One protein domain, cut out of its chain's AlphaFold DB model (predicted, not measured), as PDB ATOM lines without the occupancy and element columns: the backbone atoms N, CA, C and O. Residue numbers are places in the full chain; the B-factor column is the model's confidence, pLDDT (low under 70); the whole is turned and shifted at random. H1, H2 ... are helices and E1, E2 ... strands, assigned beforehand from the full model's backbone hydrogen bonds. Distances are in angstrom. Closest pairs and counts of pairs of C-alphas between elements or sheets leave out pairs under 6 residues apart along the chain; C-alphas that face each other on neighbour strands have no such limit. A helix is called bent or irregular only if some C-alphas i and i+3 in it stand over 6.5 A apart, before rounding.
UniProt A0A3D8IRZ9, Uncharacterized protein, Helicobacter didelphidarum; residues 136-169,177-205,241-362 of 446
ATOM      1  N   ASP A 136     143.496 135.813 184.075       71.31
ATOM      2  CA  ASP A 136     143.370 134.385 184.426       71.31
ATOM      3  C   ASP A 136     144.296 133.995 185.590       71.31
ATOM      4  O   ASP A 136     145.522 133.956 185.469       71.31
ATOM      5  N   SER A 137     143.691 133.648 186.724       73.56
ATOM      6  CA  SER A 137     144.386 133.216 187.936       73.56
ATOM      7  C   SER A 137     144.869 131.763 187.894       73.56
ATOM      8  O   SER A 137     145.668 131.372 188.742       73.56
ATOM      9  N   LYS A 138     144.429 130.940 186.927       73.75
ATOM     10  CA  LYS A 138     144.761 129.501 186.898       73.75
ATOM     11  C   LYS A 138     146.226 129.213 186.587       73.75
ATOM     12  O   LYS A 138     146.722 128.150 186.951       73.75
ATOM     13  N   THR A 139     146.902 130.124 185.894       69.19
ATOM     14  CA  THR A 139     148.259 129.907 185.370       69.19
ATOM     15  C   THR A 139     149.306 130.847 185.964       69.19
ATOM     16  O   THR A 139     150.499 130.606 185.792       69.19
ATOM     17  N   ASN A 140     148.894 131.884 186.700       73.25
ATOM     18  CA  ASN A 140     149.792 132.899 187.244       73.25
ATOM     19  C   ASN A 140     149.489 133.164 188.726       73.25
ATOM     20  O   ASN A 140     148.457 133.736 189.077       73.25
ATOM     21  N   SER A 141     150.422 132.778 189.600       69.88
ATOM     22  CA  SER A 141     150.296 132.933 191.055       69.88
ATOM     23  C   SER A 141     150.202 134.392 191.507       69.88
ATOM     24  O   SER A 141     149.556 134.671 192.515       69.88
ATOM     25  N   SER A 142     150.805 135.328 190.770       68.88
ATOM     26  CA  SER A 142     150.710 136.762 191.059       68.88
ATOM     27  C   SER A 142     149.320 137.298 190.720       68.88
ATOM     28  O   SER A 142     148.732 138.012 191.528       68.88
ATOM     29  N   ILE A 143     148.749 136.903 189.574       74.62
ATOM     30  CA  ILE A 143     147.365 137.253 189.204       74.62
ATOM     31  C   ILE A 143     146.376 136.635 190.194       74.62
ATOM     32  O   ILE A 143     145.455 137.312 190.645       74.62
ATOM     33  N   ALA A 144     146.591 135.378 190.595       75.19
ATOM     34  CA  ALA A 144     145.784 134.728 191.625       75.19
ATOM     35  C   ALA A 144     145.813 135.508 192.947       75.19
ATOM     36  O   ALA A 144     144.760 135.781 193.518       75.19
ATOM     37  N   PHE A 145     146.999 135.928 193.396       75.31
ATOM     38  CA  PHE A 145     147.140 136.787 194.567       75.31
ATOM     39  C   PHE A 145     146.363 138.102 194.409       75.31
ATOM     40  O   PHE A 145     145.598 138.451 195.305       75.31
ATOM     41  N   PHE A 146     146.514 138.824 193.297       78.50
ATOM     42  CA  PHE A 146     145.818 140.098 193.122       78.50
ATOM     43  C   PHE A 146     144.298 139.923 193.075       78.50
ATOM     44  O   PHE A 146     143.609 140.611 193.817       78.50
ATOM     45  N   ASN A 147     143.774 138.955 192.314       78.94
ATOM     46  CA  ASN A 147     142.333 138.679 192.249       78.94
ATOM     47  C   ASN A 147     141.748 138.291 193.619       78.94
ATOM     48  O   ASN A 147     140.659 138.738 193.965       78.94
ATOM     49  N   HIS A 148     142.460 137.495 194.428       78.81
ATOM     50  CA  HIS A 148     141.986 137.114 195.766       78.81
ATOM     51  C   HIS A 148     142.008 138.256 196.787       78.81
ATOM     52  O   HIS A 148     141.278 138.198 197.772       78.81
ATOM     53  N   ASN A 149     142.839 139.275 196.567       77.31
ATOM     54  CA  ASN A 149     143.043 140.376 197.512       77.31
ATOM     55  C   ASN A 149     142.491 141.711 197.012       77.31
ATOM     56  O   ASN A 149     142.633 142.735 197.679       77.31
ATOM     57  N   ALA A 150     141.861 141.717 195.843       81.56
ATOM     58  CA  ALA A 150     141.468 142.932 195.158       81.56
ATOM     59  C   ALA A 150     140.441 143.757 195.950       81.56
ATOM     60  O   ALA A 150     140.570 144.971 195.985       81.56
ATOM     61  N   GLU A 151     139.511 143.138 196.685       77.62
ATOM     62  CA  GLU A 151     138.563 143.866 197.557       77.62
ATOM     63  C   GLU A 151     139.245 144.686 198.666       77.62
ATOM     64  O   GLU A 151     138.686 145.670 199.153       77.62
ATOM     65  N   ALA A 152     140.439 144.270 199.094       79.19
ATOM     66  CA  ALA A 152     141.227 144.990 200.088       79.19
ATOM     67  C   ALA A 152     142.096 146.077 199.447       79.19
ATOM     68  O   ALA A 152     142.297 147.142 200.032       79.19
ATOM     69  N   LEU A 153     142.646 145.771 198.269       78.31
ATOM     70  CA  LEU A 153     143.661 146.569 197.584       78.31
ATOM     71  C   LEU A 153     143.062 147.678 196.723       78.31
ATOM     72  O   LEU A 153     143.655 148.749 196.617       78.31
ATOM     73  N   LEU A 154     141.915 147.414 196.106       85.94
ATOM     74  CA  LEU A 154     141.275 148.339 195.191       85.94
ATOM     75  C   LEU A 154     140.422 149.366 195.949       85.94
ATOM     76  O   LEU A 154     139.814 149.034 196.972       85.94
ATOM     77  N   PRO A 155     140.374 150.616 195.468       87.94
ATOM     78  CA  PRO A 155     139.528 151.647 196.047       87.94
ATOM     79  C   PRO A 155     138.039 151.302 195.938       87.94
ATOM     80  O   PRO A 155     137.575 150.892 194.885       87.94
ATOM     81  N   ASN A 156     137.276 151.499 197.007       89.38
ATOM     82  CA  ASN A 156     135.818 151.377 197.024       89.38
ATOM     83  C   ASN A 156     135.104 152.735 197.100       89.38
ATOM     84  O   ASN A 156     133.881 152.795 196.978       89.38
ATOM     85  N   ASN A 157     135.847 153.823 197.293       93.00
ATOM     86  CA  ASN A 157     135.317 155.178 197.249       93.00
ATOM     87  C   ASN A 157     136.303 156.105 196.526       93.00
ATOM     88  O   ASN A 157     137.522 155.978 196.694       93.00
ATOM     89  N   LEU A 158     135.763 157.013 195.721       90.94
ATOM     90  CA  LEU A 158     136.487 158.031 194.977       90.94
ATOM     91  C   LEU A 158     135.824 159.378 195.236       90.94
ATOM     92  O   LEU A 158     134.667 159.584 194.880       90.94
ATOM     93  N   HIS A 159     136.600 160.308 195.778       95.38
ATOM     94  CA  HIS A 159     136.220 161.709 195.865       95.38
ATOM     95  C   HIS A 159     137.249 162.550 195.116       95.38
ATOM     96  O   HIS A 159     138.426 162.498 195.458       95.38
ATOM     97  N   CYS A 160     136.843 163.306 194.104       90.75
ATOM     98  CA  CYS A 160     137.723 164.184 193.344       90.75
ATOM     99  C   CYS A 160     137.171 165.597 193.313       90.75
ATOM    100  O   CYS A 160     136.057 165.819 192.863       90.75
ATOM    101  N   LYS A 161     138.002 166.569 193.666       94.25
ATOM    102  CA  LYS A 161     137.727 167.982 193.481       94.25
ATOM    103  C   LYS A 161     138.660 168.553 192.427       94.25
ATOM    104  O   LYS A 161     139.878 168.496 192.559       94.25
ATOM    105  N   GLN A 162     138.087 169.155 191.400       90.62
ATOM    106  CA  GLN A 162     138.787 169.981 190.434       90.62
ATOM    107  C   GLN A 162     138.414 171.437 190.660       90.62
ATOM    108  O   GLN A 162     137.259 171.789 190.878       90.62
ATOM    109  N   THR A 163     139.411 172.300 190.663       89.94
ATOM    110  CA  THR A 163     139.249 173.728 190.875       89.94
ATOM    111  C   THR A 163     140.000 174.447 189.781       89.94
ATOM    112  O   THR A 163     141.206 174.280 189.630       89.94
ATOM    113  N   TYR A 164     139.266 175.245 189.027       87.00
ATOM    114  CA  TYR A 164     139.776 176.048 187.944       87.00
ATOM    115  C   TYR A 164     139.796 177.502 188.384       87.00
ATOM    116  O   TYR A 164     138.789 178.012 188.878       87.00
ATOM    117  N   SER A 165     140.912 178.188 188.180       87.00
ATOM    118  CA  SER A 165     141.013 179.617 188.446       87.00
ATOM    119  C   SER A 165     141.795 180.351 187.376       87.00
ATOM    120  O   SER A 165     142.845 179.893 186.945       87.00
ATOM    121  N   THR A 166     141.308 181.516 186.958       81.19
ATOM    122  CA  THR A 166     142.092 182.402 186.094       81.19
ATOM    123  C   THR A 166     143.114 183.130 186.949       81.19
ATOM    124  O   THR A 166     142.734 183.760 187.940       81.19
ATOM    125  N   GLN A 167     144.385 183.092 186.567       69.50
ATOM    126  CA  GLN A 167     145.354 183.994 187.176       69.50
ATOM    127  C   GLN A 167     145.120 185.405 186.619       69.50
ATOM    128  O   GLN A 167     145.177 185.619 185.410       69.50
ATOM    129  N   ASP A 168     144.845 186.375 187.494       59.69
ATOM    130  CA  ASP A 168     144.981 187.791 187.139       59.69
ATOM    131  C   ASP A 168     146.479 188.095 187.084       59.69
ATOM    132  O   ASP A 168     147.070 188.543 188.064       59.69
ATOM    133  N   SER A 169     147.151 187.753 185.991       46.94
ATOM    134  CA  SER A 169     148.578 188.025 185.905       46.94
ATOM    135  C   SER A 169     148.811 189.421 185.323       46.94
ATOM    136  O   SER A 169     148.835 189.591 184.107       46.94
ATOM    137  N   SER A 177     145.646 185.912 175.997       55.22
ATOM    138  CA  SER A 177     145.201 184.629 176.562       55.22
ATOM    139  C   SER A 177     145.165 184.679 178.090       55.22
ATOM    140  O   SER A 177     146.027 185.265 178.739       55.22
ATOM    141  N   SER A 178     144.121 184.107 178.696       65.94
ATOM    142  CA  SER A 178     144.025 183.990 180.159       65.94
ATOM    143  C   SER A 178     144.625 182.660 180.602       65.94
ATOM    144  O   SER A 178     144.105 181.614 180.220       65.94
ATOM    145  N   LEU A 179     145.682 182.693 181.418       77.25
ATOM    146  CA  LEU A 179     146.210 181.494 182.072       77.25
ATOM    147  C   LEU A 179     145.166 180.935 183.042       77.25
ATOM    148  O   LEU A 179     144.635 181.660 183.893       77.25
ATOM    149  N   ILE A 180     144.877 179.643 182.915       82.12
ATOM    150  CA  ILE A 180     143.969 178.919 183.804       82.12
ATOM    151  C   ILE A 180     144.788 177.948 184.638       82.12
ATOM    152  O   ILE A 180     145.403 177.031 184.110       82.12
ATOM    153  N   GLU A 181     144.742 178.115 185.949       87.50
ATOM    154  CA  GLU A 181     145.217 177.119 186.895       87.50
ATOM    155  C   GLU A 181     144.126 176.061 187.111       87.50
ATOM    156  O   GLU A 181     142.979 176.394 187.407       87.50
ATOM    157  N   LEU A 182     144.490 174.790 186.961       89.06
ATOM    158  CA  LEU A 182     143.681 173.608 187.231       89.06
ATOM    159  C   LEU A 182     144.320 172.820 188.376       89.06
ATOM    160  O   LEU A 182     145.291 172.080 188.192       89.06
ATOM    161  N   LYS A 183     143.707 172.927 189.551       92.69
ATOM    162  CA  LYS A 183     144.017 172.112 190.726       92.69
ATOM    163  C   LYS A 183     143.089 170.914 190.758       92.69
ATOM    164  O   LYS A 183     141.877 171.087 190.818       92.69
ATOM    165  N   THR A 184     143.639 169.709 190.723       91.81
ATOM    166  CA  THR A 184     142.876 168.468 190.916       91.81
ATOM    167  C   THR A 184     143.330 167.821 192.210       91.81
ATOM    168  O   THR A 184     144.528 167.684 192.418       91.81
ATOM    169  N   GLU A 185     142.395 167.411 193.056       96.06
ATOM    170  CA  GLU A 185     142.629 166.682 194.297       96.06
ATOM    171  C   GLU A 185     141.689 165.481 194.333       96.06
ATOM    172  O   GLU A 185     140.480 165.642 194.427       96.06
ATOM    173  N   CYS A 186     142.230 164.273 194.263       92.94
ATOM    174  CA  CYS A 186     141.475 163.032 194.327       92.94
ATOM    175  C   CYS A 186     141.879 162.231 195.560       92.94
ATOM    176  O   CYS A 186     143.062 162.006 195.800       92.94
ATOM    177  N   ASN A 187     140.899 161.765 196.319       95.12
ATOM    178  CA  ASN A 187     141.036 160.832 197.418       95.12
ATOM    179  C   ASN A 187     140.409 159.490 197.018       95.12
ATOM    180  O   ASN A 187     139.215 159.394 196.739       95.12
ATOM    181  N   LEU A 188     141.241 158.459 196.989       92.38
ATOM    182  CA  LEU A 188     140.902 157.074 196.706       92.38
ATOM    183  C   LEU A 188     140.994 156.295 198.009       92.38
ATOM    184  O   LEU A 188     142.065 156.167 198.608       92.38
ATOM    185  N   GLU A 189     139.881 155.727 198.439       91.38
ATOM    186  CA  GLU A 189     139.835 154.951 199.666       91.38
ATOM    187  C   GLU A 189     139.664 153.477 199.363       91.38
ATOM    188  O   GLU A 189     138.730 153.106 198.669       91.38
ATOM    189  N   SER A 190     140.531 152.633 199.917       88.81
ATOM    190  CA  SER A 190     140.329 151.187 200.000       88.81
ATOM    191  C   SER A 190     140.142 150.759 201.456       88.81
ATOM    192  O   SER A 190     140.092 151.589 202.376       88.81
ATOM    193  N   GLN A 191     140.040 149.449 201.695       86.56
ATOM    194  CA  GLN A 191     139.937 148.913 203.055       86.56
ATOM    195  C   GLN A 191     141.245 149.020 203.843       86.56
ATOM    196  O   GLN A 191     141.209 149.056 205.074       86.56
ATOM    197  N   ILE A 192     142.393 149.038 203.162       88.38
ATOM    198  CA  ILE A 192     143.706 149.028 203.824       88.38
ATOM    199  C   ILE A 192     144.514 150.307 203.585       88.38
ATOM    200  O   ILE A 192     145.383 150.616 204.398       88.38
ATOM    201  N   PHE A 193     144.209 151.085 202.542       88.44
ATOM    202  CA  PHE A 193     144.897 152.338 202.235       88.44
ATOM    203  C   PHE A 193     143.924 153.496 201.997       88.44
ATOM    204  O   PHE A 193     142.794 153.318 201.546       88.44
ATOM    205  N   THR A 194     144.410 154.702 202.259       91.38
ATOM    206  CA  THR A 194     143.911 155.941 201.659       91.38
ATOM    207  C   THR A 194     144.995 156.451 200.722       91.38
ATOM    208  O   THR A 194     146.154 156.534 201.127       91.38
ATOM    209  N   THR A 195     144.640 156.786 199.486       91.69
ATOM    210  CA  THR A 195     145.559 157.366 198.507       91.69
ATOM    211  C   THR A 195     145.014 158.707 198.053       91.69
ATOM    212  O   THR A 195     143.943 158.768 197.468       91.69
ATOM    213  N   GLN A 196     145.756 159.777 198.298       95.00
ATOM    214  CA  GLN A 196     145.449 161.105 197.796       95.00
ATOM    215  C   GLN A 196     146.393 161.436 196.641       95.00
ATOM    216  O   GLN A 196     147.603 161.249 196.752       95.00
ATOM    217  N   ILE A 197     145.838 161.936 195.545       93.06
ATOM    218  CA  ILE A 197     146.566 162.442 194.385       93.06
ATOM    219  C   ILE A 197     146.155 163.897 194.214       93.06
ATOM    220  O   ILE A 197     144.975 164.175 194.037       93.06
ATOM    221  N   ALA A 198     147.107 164.817 194.258       94.94
ATOM    222  CA  ALA A 198     146.883 166.212 193.924       94.94
ATOM    223  C   ALA A 198     147.784 166.625 192.759       94.94
ATOM    224  O   ALA A 198     148.948 166.241 192.707       94.94
ATOM    225  N   THR A 199     147.258 167.395 191.815       92.06
ATOM    226  CA  THR A 199     148.026 167.923 190.682       92.06
ATOM    227  C   THR A 199     147.718 169.391 190.479       92.06
ATOM    228  O   THR A 199     146.543 169.767 190.521       92.06
ATOM    229  N   ASN A 200     148.741 170.186 190.170       91.62
ATOM    230  CA  ASN A 200     148.562 171.548 189.679       91.62
ATOM    231  C   ASN A 200     148.961 171.629 188.210       91.62
ATOM    232  O   ASN A 200     150.108 171.338 187.872       91.62
ATOM    233  N   ASN A 201     148.024 172.018 187.353       87.38
ATOM    234  CA  ASN A 201     148.255 172.224 185.930       87.38
ATOM    235  C   ASN A 201     147.982 173.681 185.571       87.38
ATOM    236  O   ASN A 201     147.041 174.278 186.083       87.38
ATOM    237  N   ILE A 202     148.748 174.223 184.635       86.69
ATOM    238  CA  ILE A 202     148.491 175.517 184.009       86.69
ATOM    239  C   ILE A 202     148.087 175.267 182.563       86.69
ATOM    240  O   ILE A 202     148.791 174.574 181.837       86.69
ATOM    241  N   LEU A 203     146.957 175.827 182.147       83.75
ATOM    242  CA  LEU A 203     146.450 175.791 180.780       83.75
ATOM    243  C   LEU A 203     146.593 177.184 180.168       83.75
ATOM    244  O   LEU A 203     146.235 178.182 180.800       83.75
ATOM    245  N   MET A 204     147.052 177.249 178.921       79.88
ATOM    246  CA  MET A 204     147.180 178.498 178.169       79.88
ATOM    247  C   MET A 204     146.329 178.436 176.891       79.88
ATOM    248  O   MET A 204     146.859 178.220 175.801       79.88
ATOM    249  N   PRO A 205     144.994 178.579 177.000       73.94
ATOM    250  CA  PRO A 205     144.103 178.508 175.849       73.94
ATOM    251  C   PRO A 205     144.326 179.701 174.911       73.94
ATOM    252  O   PRO A 205     144.449 180.843 175.355       73.94
ATOM    253  N   HIS A 241     149.406 172.957 177.826       82.06
ATOM    254  CA  HIS A 241     149.328 172.786 179.270       82.06
ATOM    255  C   HIS A 241     150.677 172.400 179.873       82.06
ATOM    256  O   HIS A 241     151.459 171.691 179.250       82.06
ATOM    257  N   GLN A 242     150.935 172.854 181.096       85.81
ATOM    258  CA  GLN A 242     152.128 172.548 181.881       85.81
ATOM    259  C   GLN A 242     151.692 171.952 183.219       85.81
ATOM    260  O   GLN A 242     150.897 172.553 183.939       85.81
ATOM    261  N   LEU A 243     152.207 170.775 183.562       87.12
ATOM    262  CA  LEU A 243     151.994 170.165 184.872       87.12
ATOM    263  C   LEU A 243     153.065 170.703 185.821       87.12
ATOM    264  O   LEU A 243     154.235 170.360 185.721       87.12
ATOM    265  N   GLU A 244     152.689 171.600 186.723       89.12
ATOM    266  CA  GLU A 244     153.645 172.215 187.647       89.12
ATOM    267  C   GLU A 244     154.026 171.264 188.775       89.12
ATOM    268  O   GLU A 244     155.175 171.237 189.224       89.12
ATOM    269  N   SER A 245     153.053 170.492 189.265       91.00
ATOM    270  CA  SER A 245     153.288 169.569 190.368       91.00
ATOM    271  C   SER A 245     152.341 168.377 190.395       91.00
ATOM    272  O   SER A 245     151.183 168.460 189.983       91.00
ATOM    273  N   ILE A 246     152.855 167.275 190.944       91.00
ATOM    274  CA  ILE A 246     152.113 166.066 191.299       91.00
ATOM    275  C   ILE A 246     152.454 165.733 192.747       91.00
ATOM    276  O   ILE A 246     153.622 165.620 193.109       91.00
ATOM    277  N   HIS A 247     151.445 165.513 193.574       93.88
ATOM    278  CA  HIS A 247     151.591 165.098 194.959       93.88
ATOM    279  C   HIS A 247     150.787 163.825 195.197       93.88
ATOM    280  O   HIS A 247     149.566 163.813 195.101       93.88
ATOM    281  N   LEU A 248     151.487 162.738 195.506       91.12
ATOM    282  CA  LEU A 248     150.914 161.448 195.854       91.12
ATOM    283  C   LEU A 248     151.138 161.193 197.342       91.12
ATOM    284  O   LEU A 248     152.268 161.019 197.792       91.12
ATOM    285  N   THR A 249     150.060 161.105 198.106       92.88
ATOM    286  CA  THR A 249     150.086 160.646 199.493       92.88
ATOM    287  C   THR A 249     149.424 159.282 199.586       92.88
ATOM    288  O   THR A 249     148.304 159.105 199.130       92.88
ATOM    289  N   MET A 250     150.075 158.322 200.235       91.69
ATOM    290  CA  MET A 250     149.476 157.034 200.574       91.69
ATOM    291  C   MET A 250     149.587 156.794 202.074       91.69
ATOM    292  O   MET A 250     150.673 156.872 202.647       91.69
ATOM    293  N   GLN A 251     148.468 156.489 202.718       92.31
ATOM    294  CA  GLN A 251     148.373 156.258 204.153       92.31
ATOM    295  C   GLN A 251     147.789 154.873 204.430       92.31
ATOM    296  O   GLN A 251     146.768 154.497 203.863       92.31
ATOM    297  N   SER A 252     148.427 154.123 205.328       90.69
ATOM    298  CA  SER A 252     147.908 152.837 205.800       90.69
ATOM    299  C   SER A 252     146.771 153.066 206.797       90.69
ATOM    300  O   SER A 252     146.942 153.788 207.784       90.69
ATOM    301  N   LYS A 253     145.615 152.443 206.538       89.81
ATOM    302  CA  LYS A 253     144.476 152.371 207.465       89.81
ATOM    303  C   LYS A 253     144.653 151.216 208.453       89.81
ATOM    304  O   LYS A 253     144.397 151.376 209.643       89.81
ATOM    305  N   GLN A 254     145.096 150.062 207.955       88.56
ATOM    306  CA  GLN A 254     145.309 148.832 208.722       88.56
ATOM    307  C   GLN A 254     146.267 147.886 207.990       88.56
ATOM    308  O   GLN A 254     146.484 148.026 206.785       88.56
ATOM    309  N   THR A 255     146.820 146.888 208.690       86.00
ATOM    310  CA  THR A 255     147.629 145.861 208.018       86.00
ATOM    311  C   THR A 255     146.747 144.910 207.211       86.00
ATOM    312  O   THR A 255     145.582 144.675 207.534       86.00
ATOM    313  N   PHE A 256     147.337 144.270 206.201       85.81
ATOM    314  CA  PHE A 256     146.676 143.179 205.488       85.81
ATOM    315  C   PHE A 256     146.301 142.007 206.419       85.81
ATOM    316  O   PHE A 256     145.235 141.410 206.279       85.81
ATOM    317  N   LYS A 257     147.126 141.736 207.439       87.50
ATOM    318  CA  LYS A 257     146.836 140.736 208.473       87.50
ATOM    319  C   LYS A 257     145.587 141.092 209.284       87.50
ATOM    320  O   LYS A 257     144.768 140.214 209.548       87.50
ATOM    321  N   ASP A 258     145.440 142.359 209.666       89.06
ATOM    322  CA  ASP A 258     144.268 142.843 210.404       89.06
ATOM    323  C   ASP A 258     143.008 142.745 209.540       89.06
ATOM    324  O   ASP A 258     141.986 142.246 210.012       89.06
ATOM    325  N   PHE A 259     143.106 143.110 208.256       89.44
ATOM    326  CA  PHE A 259     142.029 142.915 207.282       89.44
ATOM    327  C   PHE A 259     141.593 141.440 207.207       89.44
ATOM    328  O   PHE A 259     140.411 141.133 207.371       89.44
ATOM    329  N   LEU A 260     142.536 140.505 207.036       89.06
ATOM    330  CA  LEU A 260     142.224 139.072 206.985       89.06
ATOM    331  C   LEU A 260     141.601 138.560 208.289       89.06
ATOM    332  O   LEU A 260     140.707 137.714 208.259       89.06
ATOM    333  N   ALA A 261     142.058 139.053 209.442       88.62
ATOM    334  CA  ALA A 261     141.509 138.671 210.739       88.62
ATOM    335  C   ALA A 261     140.047 139.124 210.905       88.62
ATOM    336  O   ALA A 261     139.237 138.387 211.477       88.62
ATOM    337  N   GLN A 262     139.706 140.300 210.375       88.44
ATOM    338  CA  GLN A 262     138.361 140.875 210.424       88.44
ATOM    339  C   GLN A 262     137.418 140.289 209.362       88.44
ATOM    340  O   GLN A 262     136.202 140.294 209.556       88.44
ATOM    341  N   ASN A 263     137.952 139.743 208.265       84.75
ATOM    342  CA  ASN A 263     137.141 139.217 207.174       84.75
ATOM    343  C   ASN A 263     136.511 137.850 207.512       84.75
ATOM    344  O   ASN A 263     137.104 136.785 207.322       84.75
ATOM    345  N   GLN A 264     135.266 137.881 207.994       84.75
ATOM    346  CA  GLN A 264     134.510 136.697 208.427       84.75
ATOM    347  C   GLN A 264     134.127 135.735 207.293       84.75
ATOM    348  O   GLN A 264     133.835 134.575 207.574       84.75
ATOM    349  N   SER A 265     134.163 136.177 206.032       83.38
ATOM    350  CA  SER A 265     133.843 135.325 204.875       83.38
ATOM    351  C   SER A 265     134.918 134.272 204.579       83.38
ATOM    352  O   SER A 265     134.645 133.274 203.913       83.38
ATOM    353  N   LEU A 266     136.135 134.469 205.098       80.75
ATOM    354  CA  LEU A 266     137.277 133.590 204.873       80.75
ATOM    355  C   LEU A 266     137.448 132.601 206.027       80.75
ATOM    356  O   LEU A 266     137.481 132.993 207.199       80.75
ATOM    357  N   SER A 267     137.657 131.328 205.692       86.94
ATOM    358  CA  SER A 267     138.075 130.302 206.655       86.94
ATOM    359  C   SER A 267     139.489 130.564 207.190       86.94
ATOM    360  O   SER A 267     140.303 131.216 206.536       86.94
ATOM    361  N   ASN A 268     139.821 130.000 208.355       88.94
ATOM    362  CA  ASN A 268     141.161 130.134 208.945       88.94
ATOM    363  C   ASN A 268     142.269 129.672 207.983       88.94
ATOM    364  O   ASN A 268     143.263 130.372 207.813       88.94
ATOM    365  N   GLN A 269     142.055 128.553 207.283       87.25
ATOM    366  CA  GLN A 269     143.011 128.032 206.305       87.25
ATOM    367  C   GLN A 269     143.202 128.992 205.117       87.25
ATOM    368  O   GLN A 269     144.327 129.199 204.668       87.25
ATOM    369  N   GLN A 270     142.130 129.621 204.621       82.69
ATOM    370  CA  GLN A 270     142.236 130.624 203.554       82.69
ATOM    371  C   GLN A 270     143.007 131.863 204.016       82.69
ATOM    372  O   GLN A 270     143.849 132.359 203.274       82.69
ATOM    373  N   ARG A 271     142.772 132.336 205.245       87.06
ATOM    374  CA  ARG A 271     143.503 133.483 205.812       87.06
ATOM    375  C   ARG A 271     144.998 133.195 205.931       87.06
ATOM    376  O   ARG A 271     145.806 134.036 205.555       87.06
ATOM    377  N   GLU A 272     145.375 132.008 206.407       88.31
ATOM    378  CA  GLU A 272     146.782 131.597 206.507       88.31
ATOM    379  C   GLU A 272     147.465 131.543 205.134       88.31
ATOM    380  O   GLU A 272     148.565 132.076 204.971       88.31
ATOM    381  N   ILE A 273     146.796 130.961 204.132       85.44
ATOM    382  CA  ILE A 273     147.315 130.895 202.759       85.44
ATOM    383  C   ILE A 273     147.500 132.304 202.184       85.44
ATOM    384  O   ILE A 273     148.570 132.607 201.657       85.44
ATOM    385  N   LEU A 274     146.496 133.177 202.310       84.31
ATOM    386  CA  LEU A 274     146.553 134.540 201.777       84.31
ATOM    387  C   LEU A 274     147.633 135.378 202.463       84.31
ATOM    388  O   LEU A 274     148.380 136.080 201.782       84.31
ATOM    389  N   GLN A 275     147.777 135.262 203.786       87.50
ATOM    390  CA  GLN A 275     148.844 135.940 204.522       87.50
ATOM    391  C   GLN A 275     150.228 135.449 204.076       87.50
ATOM    392  O   GLN A 275     151.110 136.262 203.804       87.50
ATOM    393  N   SER A 276     150.417 134.132 203.940       86.38
ATOM    394  CA  SER A 276     151.689 133.570 203.473       86.38
ATOM    395  C   SER A 276     152.022 134.001 202.043       86.38
ATOM    396  O   SER A 276     153.189 134.254 201.742       86.38
ATOM    397  N   GLN A 277     151.025 134.081 201.157       84.12
ATOM    398  CA  GLN A 277     151.207 134.570 199.789       84.12
ATOM    399  C   GLN A 277     151.562 136.059 199.769       84.12
ATOM    400  O   GLN A 277     152.465 136.456 199.038       84.12
ATOM    401  N   PHE A 278     150.899 136.869 200.595       84.81
ATOM    402  CA  PHE A 278     151.199 138.291 200.746       84.81
ATOM    403  C   PHE A 278     152.644 138.520 201.194       84.81
ATOM    404  O   PHE A 278     153.395 139.234 200.529       84.81
ATOM    405  N   ASP A 279     153.068 137.863 202.276       84.44
ATOM    406  CA  ASP A 279     154.424 138.007 202.807       84.44
ATOM    407  C   ASP A 279     155.486 137.495 201.824       84.44
ATOM    408  O   ASP A 279     156.522 138.143 201.641       84.44
ATOM    409  N   GLY A 280     155.209 136.374 201.147       83.06
ATOM    410  CA  GLY A 280     156.063 135.830 200.093       83.06
ATOM    411  C   GLY A 280     156.240 136.805 198.928       83.06
ATOM    412  O   GLY A 280     157.371 137.140 198.577       83.06
ATOM    413  N   ASN A 281     155.138 137.337 198.389       81.38
ATOM    414  CA  ASN A 281     155.161 138.281 197.270       81.38
ATOM    415  C   ASN A 281     155.858 139.597 197.635       81.38
ATOM    416  O   ASN A 281     156.660 140.103 196.851       81.38
ATOM    417  N   LEU A 282     155.627 140.134 198.838       80.69
ATOM    418  CA  LEU A 282     156.360 141.310 199.319       80.69
ATOM    419  C   LEU A 282     157.862 141.034 199.475       80.69
ATOM    420  O   LEU A 282     158.684 141.913 199.200       80.69
ATOM    421  N   GLY A 283     158.235 139.827 199.909       79.19
ATOM    422  CA  GLY A 283     159.626 139.376 199.962       79.19
ATOM    423  C   GLY A 283     160.271 139.333 198.576       79.19
ATOM    424  O   GLY A 283     161.353 139.885 198.382       79.19
ATOM    425  N   THR A 284     159.576 138.757 197.595       78.56
ATOM    426  CA  THR A 284     160.019 138.712 196.197       78.56
ATOM    427  C   THR A 284     160.172 140.112 195.601       78.56
ATOM    428  O   THR A 284     161.201 140.408 194.995       78.56
ATOM    429  N   LEU A 285     159.203 141.008 195.831       73.44
ATOM    430  CA  LEU A 285     159.271 142.398 195.369       73.44
ATOM    431  C   LEU A 285     160.499 143.121 195.938       73.44
ATOM    432  O   LEU A 285     161.216 143.772 195.184       73.44
ATOM    433  N   LYS A 286     160.814 142.944 197.230       74.69
ATOM    434  CA  LYS A 286     162.036 143.513 197.834       74.69
ATOM    435  C   LYS A 286     163.323 143.057 197.148       74.69
ATOM    436  O   LYS A 286     164.267 143.837 197.084       74.69
ATOM    437  N   MET A 287     163.376 141.814 196.672       74.75
ATOM    438  CA  MET A 287     164.582 141.246 196.060       74.75
ATOM    439  C   MET A 287     164.761 141.662 194.599       74.75
ATOM    440  O   MET A 287     165.875 141.954 194.179       74.75
ATOM    441  N   ILE A 288     163.677 141.681 193.821       70.81
ATOM    442  CA  ILE A 288     163.752 141.883 192.367       70.81
ATOM    443  C   ILE A 288     163.846 143.371 192.009       70.81
ATOM    444  O   ILE A 288     164.504 143.754 191.043       70.81
ATOM    445  N   ILE A 289     163.201 144.233 192.790       67.75
ATOM    446  CA  ILE A 289     163.009 145.631 192.411       67.75
ATOM    447  C   ILE A 289     164.295 146.457 192.301       67.75
ATOM    448  O   ILE A 289     164.385 147.221 191.341       67.75
ATOM    449  N   PRO A 290     165.292 146.340 193.200       66.25
ATOM    450  CA  PRO A 290     166.537 147.089 193.048       66.25
ATOM    451  C   PRO A 290     167.211 146.856 191.689       66.25
ATOM    452  O   PRO A 290     167.789 147.783 191.133       66.25
ATOM    453  N   ALA A 291     167.078 145.647 191.131       63.31
ATOM    454  CA  ALA A 291     167.620 145.295 189.823       63.31
ATOM    455  C   ALA A 291     166.761 145.799 188.649       63.31
ATOM    456  O   ALA A 291     167.310 146.114 187.599       63.31
ATOM    457  N   LEU A 292     165.433 145.872 188.811       62.56
ATOM    458  CA  LEU A 292     164.526 146.282 187.733       62.56
ATOM    459  C   LEU A 292     164.288 147.790 187.666       62.56
ATOM    460  O   LEU A 292     164.166 148.308 186.568       62.56
ATOM    461  N   PHE A 293     164.198 148.485 188.803       59.94
ATOM    462  CA  PHE A 293     163.720 149.874 188.856       59.94
ATOM    463  C   PHE A 293     164.756 150.889 189.344       59.94
ATOM    464  O   PHE A 293     164.475 152.090 189.328       59.94
ATOM    465  N   GLY A 294     165.942 150.439 189.768       58.56
ATOM    466  CA  GLY A 294     166.983 151.297 190.346       58.56
ATOM    467  C   GLY A 294     167.465 152.436 189.439       58.56
ATOM    468  O   GLY A 294     168.001 153.414 189.943       58.56
ATOM    469  N   SER A 295     167.237 152.351 188.124       58.81
ATOM    470  CA  SER A 295     167.689 153.343 187.140       58.81
ATOM    471  C   SER A 295     166.674 154.436 186.785       58.81
ATOM    472  O   SER A 295     167.054 155.381 186.104       58.81
ATOM    473  N   PHE A 296     165.396 154.329 187.179       62.94
ATOM    474  CA  PHE A 296     164.341 155.177 186.584       62.94
ATOM    475  C   PHE A 296     164.039 156.487 187.332       62.94
ATOM    476  O   PHE A 296     163.640 157.457 186.703       62.94
ATOM    477  N   LEU A 297     164.256 156.538 188.649       58.44
ATOM    478  CA  LEU A 297     164.132 157.739 189.492       58.44
ATOM    479  C   LEU A 297     165.385 157.914 190.374       58.44
ATOM    480  O   LEU A 297     165.300 158.403 191.503       58.44
ATOM    481  N   ASN A 298     166.548 157.439 189.912       66.62
ATOM    482  CA  ASN A 298     167.779 157.362 190.711       66.62
ATOM    483  C   ASN A 298     167.535 156.651 192.070       66.62
ATOM    484  O   ASN A 298     166.722 155.726 192.173       66.62
ATOM    485  N   ASP A 299     168.190 157.108 193.144       68.44
ATOM    486  CA  ASP A 299     168.026 156.587 194.511       68.44
ATOM    487  C   ASP A 299     166.575 156.635 195.034       68.44
ATOM    488  O   ASP A 299     166.236 155.914 195.981       68.44
ATOM    489  N   TYR A 300     165.696 157.457 194.441       71.44
ATOM    490  CA  TYR A 300     164.294 157.548 194.853       71.44
ATOM    491  C   TYR A 300     163.475 156.332 194.420       71.44
ATOM    492  O   TYR A 300     162.570 155.955 195.157       71.44
ATOM    493  N   SER A 301     163.808 155.648 193.320       69.75
ATOM    494  CA  SER A 301     163.086 154.437 192.889       69.75
ATOM    495  C   SER A 301     163.077 153.359 193.973       69.75
ATOM    496  O   SER A 301     162.029 152.831 194.356       69.75
ATOM    497  N   ILE A 302     164.267 153.035 194.487       75.50
ATOM    498  CA  ILE A 302     164.444 151.979 195.487       75.50
ATOM    499  C   ILE A 302     163.792 152.407 196.804       75.50
ATOM    500  O   ILE A 302     163.071 151.617 197.417       75.50
ATOM    501  N   LYS A 303     163.985 153.669 197.213       79.69
ATOM    502  CA  LYS A 303     163.368 154.227 198.425       79.69
ATOM    503  C   LYS A 303     161.838 154.221 198.345       79.69
ATOM    504  O   LYS A 303     161.214 153.798 199.314       79.69
ATOM    505  N   SER A 304     161.246 154.585 197.202       77.75
ATOM    506  CA  SER A 304     159.790 154.605 196.977       77.75
ATOM    507  C   SER A 304     159.202 153.234 197.211       77.75
ATOM    508  O   SER A 304     158.258 153.069 197.976       77.75
ATOM    509  N   ILE A 305     159.792 152.221 196.587       78.38
ATOM    510  CA  ILE A 305     159.246 150.873 196.655       78.38
ATOM    511  C   ILE A 305     159.456 150.299 198.055       78.38
ATOM    512  O   ILE A 305     158.527 149.724 198.620       78.38
ATOM    513  N   LEU A 306     160.636 150.473 198.656       81.88
ATOM    514  CA  LEU A 306     160.846 150.046 200.039       81.88
ATOM    515  C   LEU A 306     159.850 150.719 200.987       81.88
ATOM    516  O   LEU A 306     159.326 150.047 201.877       81.88
ATOM    517  N   ALA A 307     159.547 152.000 200.773       85.69
ATOM    518  CA  ALA A 307     158.500 152.699 201.495       85.69
ATOM    519  C   ALA A 307     157.134 152.041 201.246       85.69
ATOM    520  O   ALA A 307     156.496 151.657 202.221       85.69
ATOM    521  N   PHE A 308     156.715 151.795 199.997       82.69
ATOM    522  CA  PHE A 308     155.441 151.123 199.680       82.69
ATOM    523  C   PHE A 308     155.320 149.755 200.350       82.69
ATOM    524  O   PHE A 308     154.295 149.439 200.952       82.69
ATOM    525  N   ILE A 309     156.386 148.954 200.324       82.31
ATOM    526  CA  ILE A 309     156.395 147.648 200.983       82.31
ATOM    527  C   ILE A 309     156.318 147.815 202.505       82.31
ATOM    528  O   ILE A 309     155.602 147.073 203.175       82.31
ATOM    529  N   ASN A 310     157.032 148.786 203.076       86.12
ATOM    530  CA  ASN A 310     156.949 149.080 204.504       86.12
ATOM    531  C   ASN A 310     155.558 149.596 204.902       86.12
ATOM    532  O   ASN A 310     155.087 149.242 205.978       86.12
ATOM    533  N   LEU A 311     154.885 150.366 204.049       86.19
ATOM    534  CA  LEU A 311     153.517 150.835 204.256       86.19
ATOM    535  C   LEU A 311     152.524 149.672 204.212       86.19
ATOM    536  O   LEU A 311     151.698 149.543 205.109       86.19
ATOM    537  N   ALA A 312     152.669 148.764 203.244       80.81
ATOM    538  CA  ALA A 312     151.858 147.550 203.143       80.81
ATOM    539  C   ALA A 312     152.044 146.606 204.344       80.81
ATOM    540  O   ALA A 312     151.106 145.942 204.781       80.81
ATOM    541  N   GLN A 313     153.241 146.597 204.935       79.75
ATOM    542  CA  GLN A 313     153.537 145.905 206.195       79.75
ATOM    543  C   GLN A 313     153.201 146.742 207.445       79.75
ATOM    544  O   GLN A 313     153.492 146.305 208.555       79.75
ATOM    545  N   SER A 314     152.646 147.950 207.278       79.69
ATOM    546  CA  SER A 314     152.396 148.966 208.321       79.69
ATOM    547  C   SER A 314     153.585 149.251 209.248       79.69
ATOM    548  O   SER A 314     153.421 149.620 210.410       79.69
ATOM    549  N   LYS A 315     154.808 149.109 208.730       85.31
ATOM    550  CA  LYS A 315     156.049 149.560 209.381       85.31
ATOM    551  C   LYS A 315     156.186 151.081 209.355       85.31
ATOM    552  O   LYS A 315     156.890 151.650 210.181       85.31
ATOM    553  N   ILE A 316     155.517 151.722 208.402       89.06
ATOM    554  CA  ILE A 316     155.341 153.170 208.308       89.06
ATOM    555  C   ILE A 316     153.851 153.461 208.145       89.06
ATOM    556  O   ILE A 316     153.092 152.580 207.735       89.06
ATOM    557  N   LYS A 317     153.426 154.679 208.485       89.50
ATOM    558  CA  LYS A 317     152.007 155.059 208.431       89.50
ATOM    559  C   LYS A 317     151.644 155.790 207.153       89.50
ATOM    560  O   LYS A 317     150.530 155.616 206.669       89.50
ATOM    561  N   LYS A 318     152.563 156.599 206.626       91.69
ATOM    562  CA  LYS A 318     152.317 157.436 205.457       91.69
ATOM    563  C   LYS A 318     153.569 157.556 204.592       91.69
ATOM    564  O   LYS A 318     154.683 157.667 205.103       91.69
ATOM    565  N   ILE A 319     153.345 157.544 203.286       91.62
ATOM    566  CA  ILE A 319     154.297 157.925 202.247       91.62
ATOM    567  C   ILE A 319     153.735 159.157 201.563       91.62
ATOM    568  O   ILE A 319     152.540 159.230 201.289       91.62
ATOM    569  N   ASP A 320     154.607 160.101 201.280       91.44
ATOM    570  CA  ASP A 320     154.303 161.322 200.564       91.44
ATOM    571  C   ASP A 320     155.391 161.513 199.502       91.44
ATOM    572  O   ASP A 320     156.582 161.528 199.820       91.44
ATOM    573  N   LEU A 321     154.978 161.551 198.239       89.12
ATOM    574  CA  LEU A 321     155.832 161.685 197.069       89.12
ATOM    575  C   LEU A 321     155.392 162.920 196.286       89.12
ATOM    576  O   LEU A 321     154.243 163.018 195.862       89.12
ATOM    577  N   GLN A 322     156.311 163.855 196.096       90.81
ATOM    578  CA  GLN A 322     156.074 165.132 195.435       90.81
ATOM    579  C   GLN A 322     156.991 165.245 194.225       90.81
ATOM    580  O   GLN A 322     158.194 165.017 194.331       90.81
ATOM    581  N   PHE A 323     156.405 165.618 193.097       88.56
ATOM    582  CA  PHE A 323     157.087 166.009 191.875       88.56
ATOM    583  C   PHE A 323     156.785 167.485 191.647       88.56
ATOM    584  O   PHE A 323     155.622 167.885 191.670       88.56
ATOM    585  N   THR A 324     157.809 168.304 191.444       91.06
ATOM    586  CA  THR A 324     157.660 169.736 191.148       91.06
ATOM    587  C   THR A 324     158.565 170.099 189.988       91.06
ATOM    588  O   THR A 324     159.713 169.673 189.967       91.06
ATOM    589  N   ILE A 325     158.061 170.829 189.000       90.06
ATOM    590  CA  ILE A 325     158.837 171.178 187.806       90.06
ATOM    591  C   ILE A 325     160.108 171.973 188.170       90.06
ATOM    592  O   ILE A 325     160.055 172.890 188.989       90.06
ATOM    593  N   LYS A 326     161.255 171.618 187.571       86.38
ATOM    594  CA  LYS A 326     162.572 172.216 187.889       86.38
ATOM    595  C   LYS A 326     162.723 173.664 187.421       86.38
ATOM    596  O   LYS A 326     163.397 174.456 188.074       86.38
ATOM    597  N   ASP A 327     162.126 174.004 186.280       76.56
ATOM    598  CA  ASP A 327     162.174 175.346 185.692       76.56
ATOM    599  C   ASP A 327     160.754 175.888 185.509       76.56
ATOM    600  O   ASP A 327     160.090 175.626 184.508       76.56
ATOM    601  N   ASN A 328     160.272 176.621 186.513       69.50
ATOM    602  CA  ASN A 328     158.933 177.211 186.508       69.50
ATOM    603  C   ASN A 328     158.885 178.619 185.892       69.50
ATOM    604  O   ASN A 328     157.846 179.272 185.952       69.50
ATOM    605  N   LYS A 329     160.007 179.132 185.361       66.06
ATOM    606  CA  LYS A 329     160.077 180.529 184.904       66.06
ATOM    607  C   LYS A 329     159.450 180.734 183.532       66.06
ATOM    608  O   LYS A 329     158.977 181.833 183.260       66.06
ATOM    609  N   ASN A 330     159.438 179.698 182.695       68.00
ATOM    610  CA  ASN A 330     158.836 179.729 181.368       68.00
ATOM    611  C   ASN A 330     157.790 178.619 181.228       68.00
ATOM    612  O   ASN A 330     157.998 177.484 181.665       68.00
ATOM    613  N   PHE A 331     156.676 178.952 180.579       70.75
ATOM    614  CA  PHE A 331     155.661 177.977 180.216       70.75
ATOM    615  C   PHE A 331     156.205 177.049 179.125       70.75
ATOM    616  O   PHE A 331     156.443 177.483 177.997       70.75
ATOM    617  N   ASN A 332     156.394 175.777 179.470       71.88
ATOM    618  CA  ASN A 332     156.824 174.729 178.552       71.88
ATOM    619  C   ASN A 332     155.715 173.671 178.493       71.88
ATOM    620  O   ASN A 332     155.526 172.962 179.488       71.88
ATOM    621  N   PRO A 333     154.962 173.583 177.379       72.75
ATOM    622  CA  PRO A 333     153.910 172.588 177.226       72.75
ATOM    623  C   PRO A 333     154.438 171.169 177.456       72.75
ATOM    624  O   PRO A 333     155.558 170.847 177.054       72.75
ATOM    625  N   LEU A 334     153.625 170.325 178.090       72.25
ATOM    626  CA  LEU A 334     153.908 168.900 178.212       72.25
ATOM    627  C   LEU A 334     153.995 168.265 176.824       72.25
ATOM    628  O   LEU A 334     153.220 168.593 175.925       72.25
ATOM    629  N   GLU A 335     154.939 167.341 176.667       68.38
ATOM    630  CA  GLU A 335     154.984 166.485 175.485       68.38
ATOM    631  C   GLU A 335     153.814 165.492 175.517       68.38
ATOM    632  O   GLU A 335     153.389 165.045 176.586       68.38
ATOM    633  N   ASP A 336     153.304 165.122 174.342       65.62
ATOM    634  CA  ASP A 336     152.194 164.178 174.231       65.62
ATOM    635  C   ASP A 336     152.551 162.806 174.818       65.62
ATOM    636  O   ASP A 336     153.368 162.046 174.292       65.62
ATOM    637  N   PHE A 337     151.860 162.447 175.896       62.25
ATOM    638  CA  PHE A 337     152.103 161.217 176.646       62.25
ATOM    639  C   PHE A 337     151.475 159.960 176.038       62.25
ATOM    640  O   PHE A 337     151.796 158.855 176.471       62.25
ATOM    641  N   ASN A 338     150.588 160.098 175.048       56.69
ATOM    642  CA  ASN A 338     149.783 158.987 174.523       56.69
ATOM    643  C   ASN A 338     150.616 157.854 173.898       56.69
ATOM    644  O   ASN A 338     150.137 156.725 173.812       56.69
ATOM    645  N   ALA A 339     151.849 158.140 173.474       61.94
ATOM    646  CA  ALA A 339     152.771 157.146 172.926       61.94
ATOM    647  C   ALA A 339     153.846 156.680 173.925       61.94
ATOM    648  O   ALA A 339     154.576 155.737 173.619       61.94
ATOM    649  N   MET A 340     153.953 157.318 175.096       71.44
ATOM    650  CA  MET A 340     155.020 157.034 176.052       71.44
ATOM    651  C   MET A 340     154.692 155.808 176.905       71.44
ATOM    652  O   MET A 340     153.635 155.715 177.531       71.44
ATOM    653  N   ASN A 341     155.630 154.869 176.990       71.25
ATOM    654  CA  ASN A 341     155.551 153.767 177.942       71.25
ATOM    655  C   ASN A 341     155.929 154.228 179.368       71.25
ATOM    656  O   ASN A 341     156.444 155.324 179.581       71.25
ATOM    657  N   LEU A 342     155.701 153.371 180.371       68.62
ATOM    658  CA  LEU A 342     155.958 153.702 181.782       68.62
ATOM    659  C   LEU A 342     157.405 154.159 182.048       68.62
ATOM    660  O   LEU A 342     157.626 155.033 182.883       68.62
ATOM    661  N   ILE A 343     158.393 153.576 181.367       73.88
ATOM    662  CA  ILE A 343     159.808 153.918 181.563       73.88
ATOM    663  C   ILE A 343     160.097 155.316 181.018       73.88
ATOM    664  O   ILE A 343     160.786 156.097 181.676       73.88
ATOM    665  N   GLU A 344     159.561 155.639 179.844       78.25
ATOM    666  CA  GLU A 344     159.674 156.969 179.235       78.25
ATOM    667  C   GLU A 344     159.022 158.024 180.128       78.25
ATOM    668  O   GLU A 344     159.643 159.041 180.420       78.25
ATOM    669  N   TRP A 345     157.848 157.718 180.685       76.31
ATOM    670  CA  TRP A 345     157.164 158.557 181.670       76.31
ATOM    671  C   TRP A 345     158.013 158.836 182.913       76.31
ATOM    672  O   TRP A 345     158.201 159.986 183.309       76.31
ATOM    673  N   LEU A 346     158.550 157.785 183.538       75.31
ATOM    674  CA  LEU A 346     159.385 157.924 184.733       75.31
ATOM    675  C   LEU A 346     160.672 158.701 184.433       75.31
ATOM    676  O   LEU A 346     161.086 159.534 185.238       75.31
ATOM    677  N   THR A 347     161.267 158.474 183.261       77.62
ATOM    678  CA  THR A 347     162.462 159.191 182.802       77.62
ATOM    679  C   THR A 347     162.158 160.669 182.566       77.62
ATOM    680  O   THR A 347     162.919 161.529 183.008       77.62
ATOM    681  N   TYR A 348     161.029 160.980 181.926       80.25
ATOM    682  CA  TYR A 348     160.565 162.347 181.712       80.25
ATOM    683  C   TYR A 348     160.359 163.080 183.041       80.25
ATOM    684  O   TYR A 348     160.875 164.186 183.214       80.25
ATOM    685  N   LEU A 349     159.678 162.447 184.003       79.75
ATOM    686  CA  LEU A 349     159.498 163.011 185.342       79.75
ATOM    687  C   LEU A 349     160.847 163.253 186.028       79.75
ATOM    688  O   LEU A 349     161.089 164.346 186.525       79.75
ATOM    689  N   ASN A 350     161.763 162.284 185.999       79.81
ATOM    690  CA  ASN A 350     163.089 162.423 186.609       79.81
ATOM    691  C   ASN A 350     163.916 163.570 185.996       79.81
ATOM    692  O   ASN A 350     164.634 164.288 186.701       79.81
ATOM    693  N   ASN A 351     163.823 163.757 184.678       83.31
ATOM    694  CA  ASN A 351     164.572 164.789 183.969       83.31
ATOM    695  C   ASN A 351     164.004 166.186 184.241       83.31
ATOM    696  O   ASN A 351     164.780 167.100 184.523       83.31
ATOM    697  N   ASN A 352     162.677 166.332 184.242       85.56
ATOM    698  CA  ASN A 352     162.007 167.636 184.260       85.56
ATOM    699  C   ASN A 352     161.493 168.076 185.643       85.56
ATOM    700  O   ASN A 352     161.211 169.259 185.830       85.56
ATOM    701  N   TYR A 353     161.398 167.164 186.617       87.75
ATOM    702  CA  TYR A 353     160.826 167.431 187.939       87.75
ATOM    703  C   TYR A 353     161.809 167.095 189.056       87.75
ATOM    704  O   TYR A 353     162.527 166.094 189.011       87.75
ATOM    705  N   ASP A 354     161.824 167.935 190.081       88.44
ATOM    706  CA  ASP A 354     162.411 167.622 191.369       88.44
ATOM    707  C   ASP A 354     161.500 166.659 192.119       88.44
ATOM    708  O   ASP A 354     160.291 166.869 192.234       88.44
ATOM    709  N   VAL A 355     162.102 165.586 192.630       85.06
ATOM    710  CA  VAL A 355     161.402 164.535 193.364       85.06
ATOM    711  C   VAL A 355     161.726 164.668 194.843       85.06
ATOM    712  O   VAL A 355     162.885 164.578 195.250       85.06
ATOM    713  N   LYS A 356     160.693 164.831 195.665       87.25
ATOM    714  CA  LYS A 356     160.794 164.833 197.123       87.25
ATOM    715  C   LYS A 356     159.963 163.701 197.698       87.25
ATOM    716  O   LYS A 356     158.834 163.465 197.286       87.25
ATOM    717  N   MET A 357     160.523 163.016 198.689       85.56
ATOM    718  CA  MET A 357     159.838 161.948 199.406       85.56
ATOM    719  C   MET A 357     159.886 162.188 200.904       85.56
ATOM    720  O   MET A 357     160.954 162.427 201.468       85.56
ATOM    721  N   ILE A 358     158.733 162.070 201.550       86.44
ATOM    722  CA  ILE A 358     158.586 162.145 202.997       86.44
ATOM    723  C   ILE A 358     157.952 160.836 203.467       86.44
ATOM    724  O   ILE A 358     156.928 160.387 202.954       86.44
ATOM    725  N   ILE A 359     158.586 160.203 204.450       85.44
ATOM    726  CA  ILE A 359     158.116 158.963 205.064       85.44
ATOM    727  C   ILE A 359     157.806 159.278 206.522       85.44
ATOM    728  O   ILE A 359     158.709 159.629 207.278       85.44
ATOM    729  N   ASP A 360     156.543 159.137 206.917       81.00
ATOM    730  CA  ASP A 360     156.144 159.268 208.317       81.00
ATOM    731  C   ASP A 360     156.074 157.878 208.964       81.00
ATOM    732  O   ASP A 360     155.278 157.004 208.584       81.00
ATOM    733  N   GLY A 361     156.952 157.659 209.942       55.25
ATOM    734  CA  GLY A 361     157.077 156.399 210.651       55.25
ATOM    735  C   GLY A 361     157.509 156.588 212.099       55.25
ATOM    736  O   GLY A 361     158.514 157.228 212.393       55.25
ATOM    737  N   ASN A 362     156.803 155.904 213.002       44.34
ATOM    738  CA  ASN A 362     157.357 155.478 214.285       44.34
ATOM    739  C   ASN A 362     158.461 154.438 214.008       44.34
ATOM    740  O   ASN A 362     158.233 153.236 214.138       44.34
TER     741      ASN A 362
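What this domain is: This is residues 136 to 169, 177 to 205 and 241 to 362 of the 446 residues of an uncharacterized protein of Helicobacter didelphidarum (UniProt A0A3D8IRZ9). One broad, twisted sheet of six long strands makes a wall, with helices H4 and H5 over one face on its E4 to E6 side and no named helix on the opposite face. Near one end of the strands sit H1 and H2, and H3, the longest helix, runs from there to fold back into H4. The printed part has 185 residues with five named helices and six named strands, in the order H1, E1, E2, E3, E4, H2, H3, H4, E5, H5, E6; the sheet's order is E1, E2, E3, E4, E5, E6, all antiparallel. The class is mixed, helices and strands, in two layers, that is, helices on one face of a sheet. The whole is elongated, spanning 64 by 38 by 35 A, and only just loose, close to compact, with a radius of gyration of the C-alphas of 19.3 A.

Where its parts are: Strand E1 is residues 157 to 166, 30.2 A long, beginning with C-alpha 157 at (135.317, 155.178, 197.249). E2 is residues 180 to 189, 29.0 A, and E3 is residues 193 to 203, 31.8 A. E4, residues 241 to 252, is 33.2 A long and bends by 52 degrees at residue 244. E5 is residues 318 to 325, 23.3 A, and E6 is residues 353 to 360, 22.4 A, ending with C-alpha 360 at (156.144, 159.268, 208.317). H1, residues 141 to 153, begins with C-alpha 141 at (150.296, 132.933, 191.055) and is irregular, its C-alphas 148 and 151 being 7.8 A apart. H2 is residues 256 to 262. H3, residues 268 to 293, is 36.1 A long, with a kink of 38 degrees near residue 287; it is only just irregular, C-alphas 287 and 290 being 6.9 A apart. H4 is residues 299 to 312, 20.4 A, and H5 is residues 342 to 352.

How they stand to each other: E1 and E6 are the edge strands. E1 and E2 are antiparallel at 170 degrees, with N 161 and O 185 2.8 A apart. E2 and E3 form a hairpin, with N 186 and O 197 at 2.8 A. Between E3 and E4, N 198 and O 247 are 2.8 A apart; between E4 and E5, N 248 and O 321 are 2.8 A apart; between E5 and E6, N 322 and O 356 are 2.8 A apart. H4 is on the sheet at a height of 9.2 A, over E4, E5 and E6, and runs along the strands, at 23 degrees to E5 on the local plane; its closest C-alphas to E5 are those of Ala 307 and Ile 319, 6.7 A. H5 is on the same face, over E6, and stands up from the sheet, its line rising 53 degrees. H3 is not on the sheet. With residues 282 to 293 alone it touches H4 in a helical hairpin, at a shallow tilt of 6 degrees, opposite ways, the closest C-alphas being those of Pro 290 and Ile 302, 5.9 A. With residues 271 to 275 alone it touches H2, also a helical hairpin, at a shallow tilt of 14 degrees; C-alphas of Leu 260 and Arg 271 come closest, 5.9 A. With residues 274 to 281 alone it touches H1, only just about perpendicular at 72 degrees; the C-alphas of Phe 145 and Gln 277 come closest, 7.0 A. The packing of the helices is mostly aligned, only just, with 2 of 3 such pairs at a shallow tilt. H4 and H5 are apart. In H2, H4 and H5 every O i to N i+4 pair is within hydrogen-bond range; in H1 it is 7 of 9 and in H3 20 of 22.

The domain as a whole: The two C-alphas farthest apart, those of Ser 177 and Gln 269, are 64.0 A apart. Residues 170 to 176 are not printed, with 10.5 A between C-alphas 169 and 177; residues 206 to 240 are not printed, with 8.5 A between C-alphas 205 and 241. Of the links that are printed whole, E5 to H5, residues 326 to 341, is long and the others are tight. The mean pLDDT of the printed part is 80.9; 31 residues are under 70, among them 289 to 299 and 335 to 339.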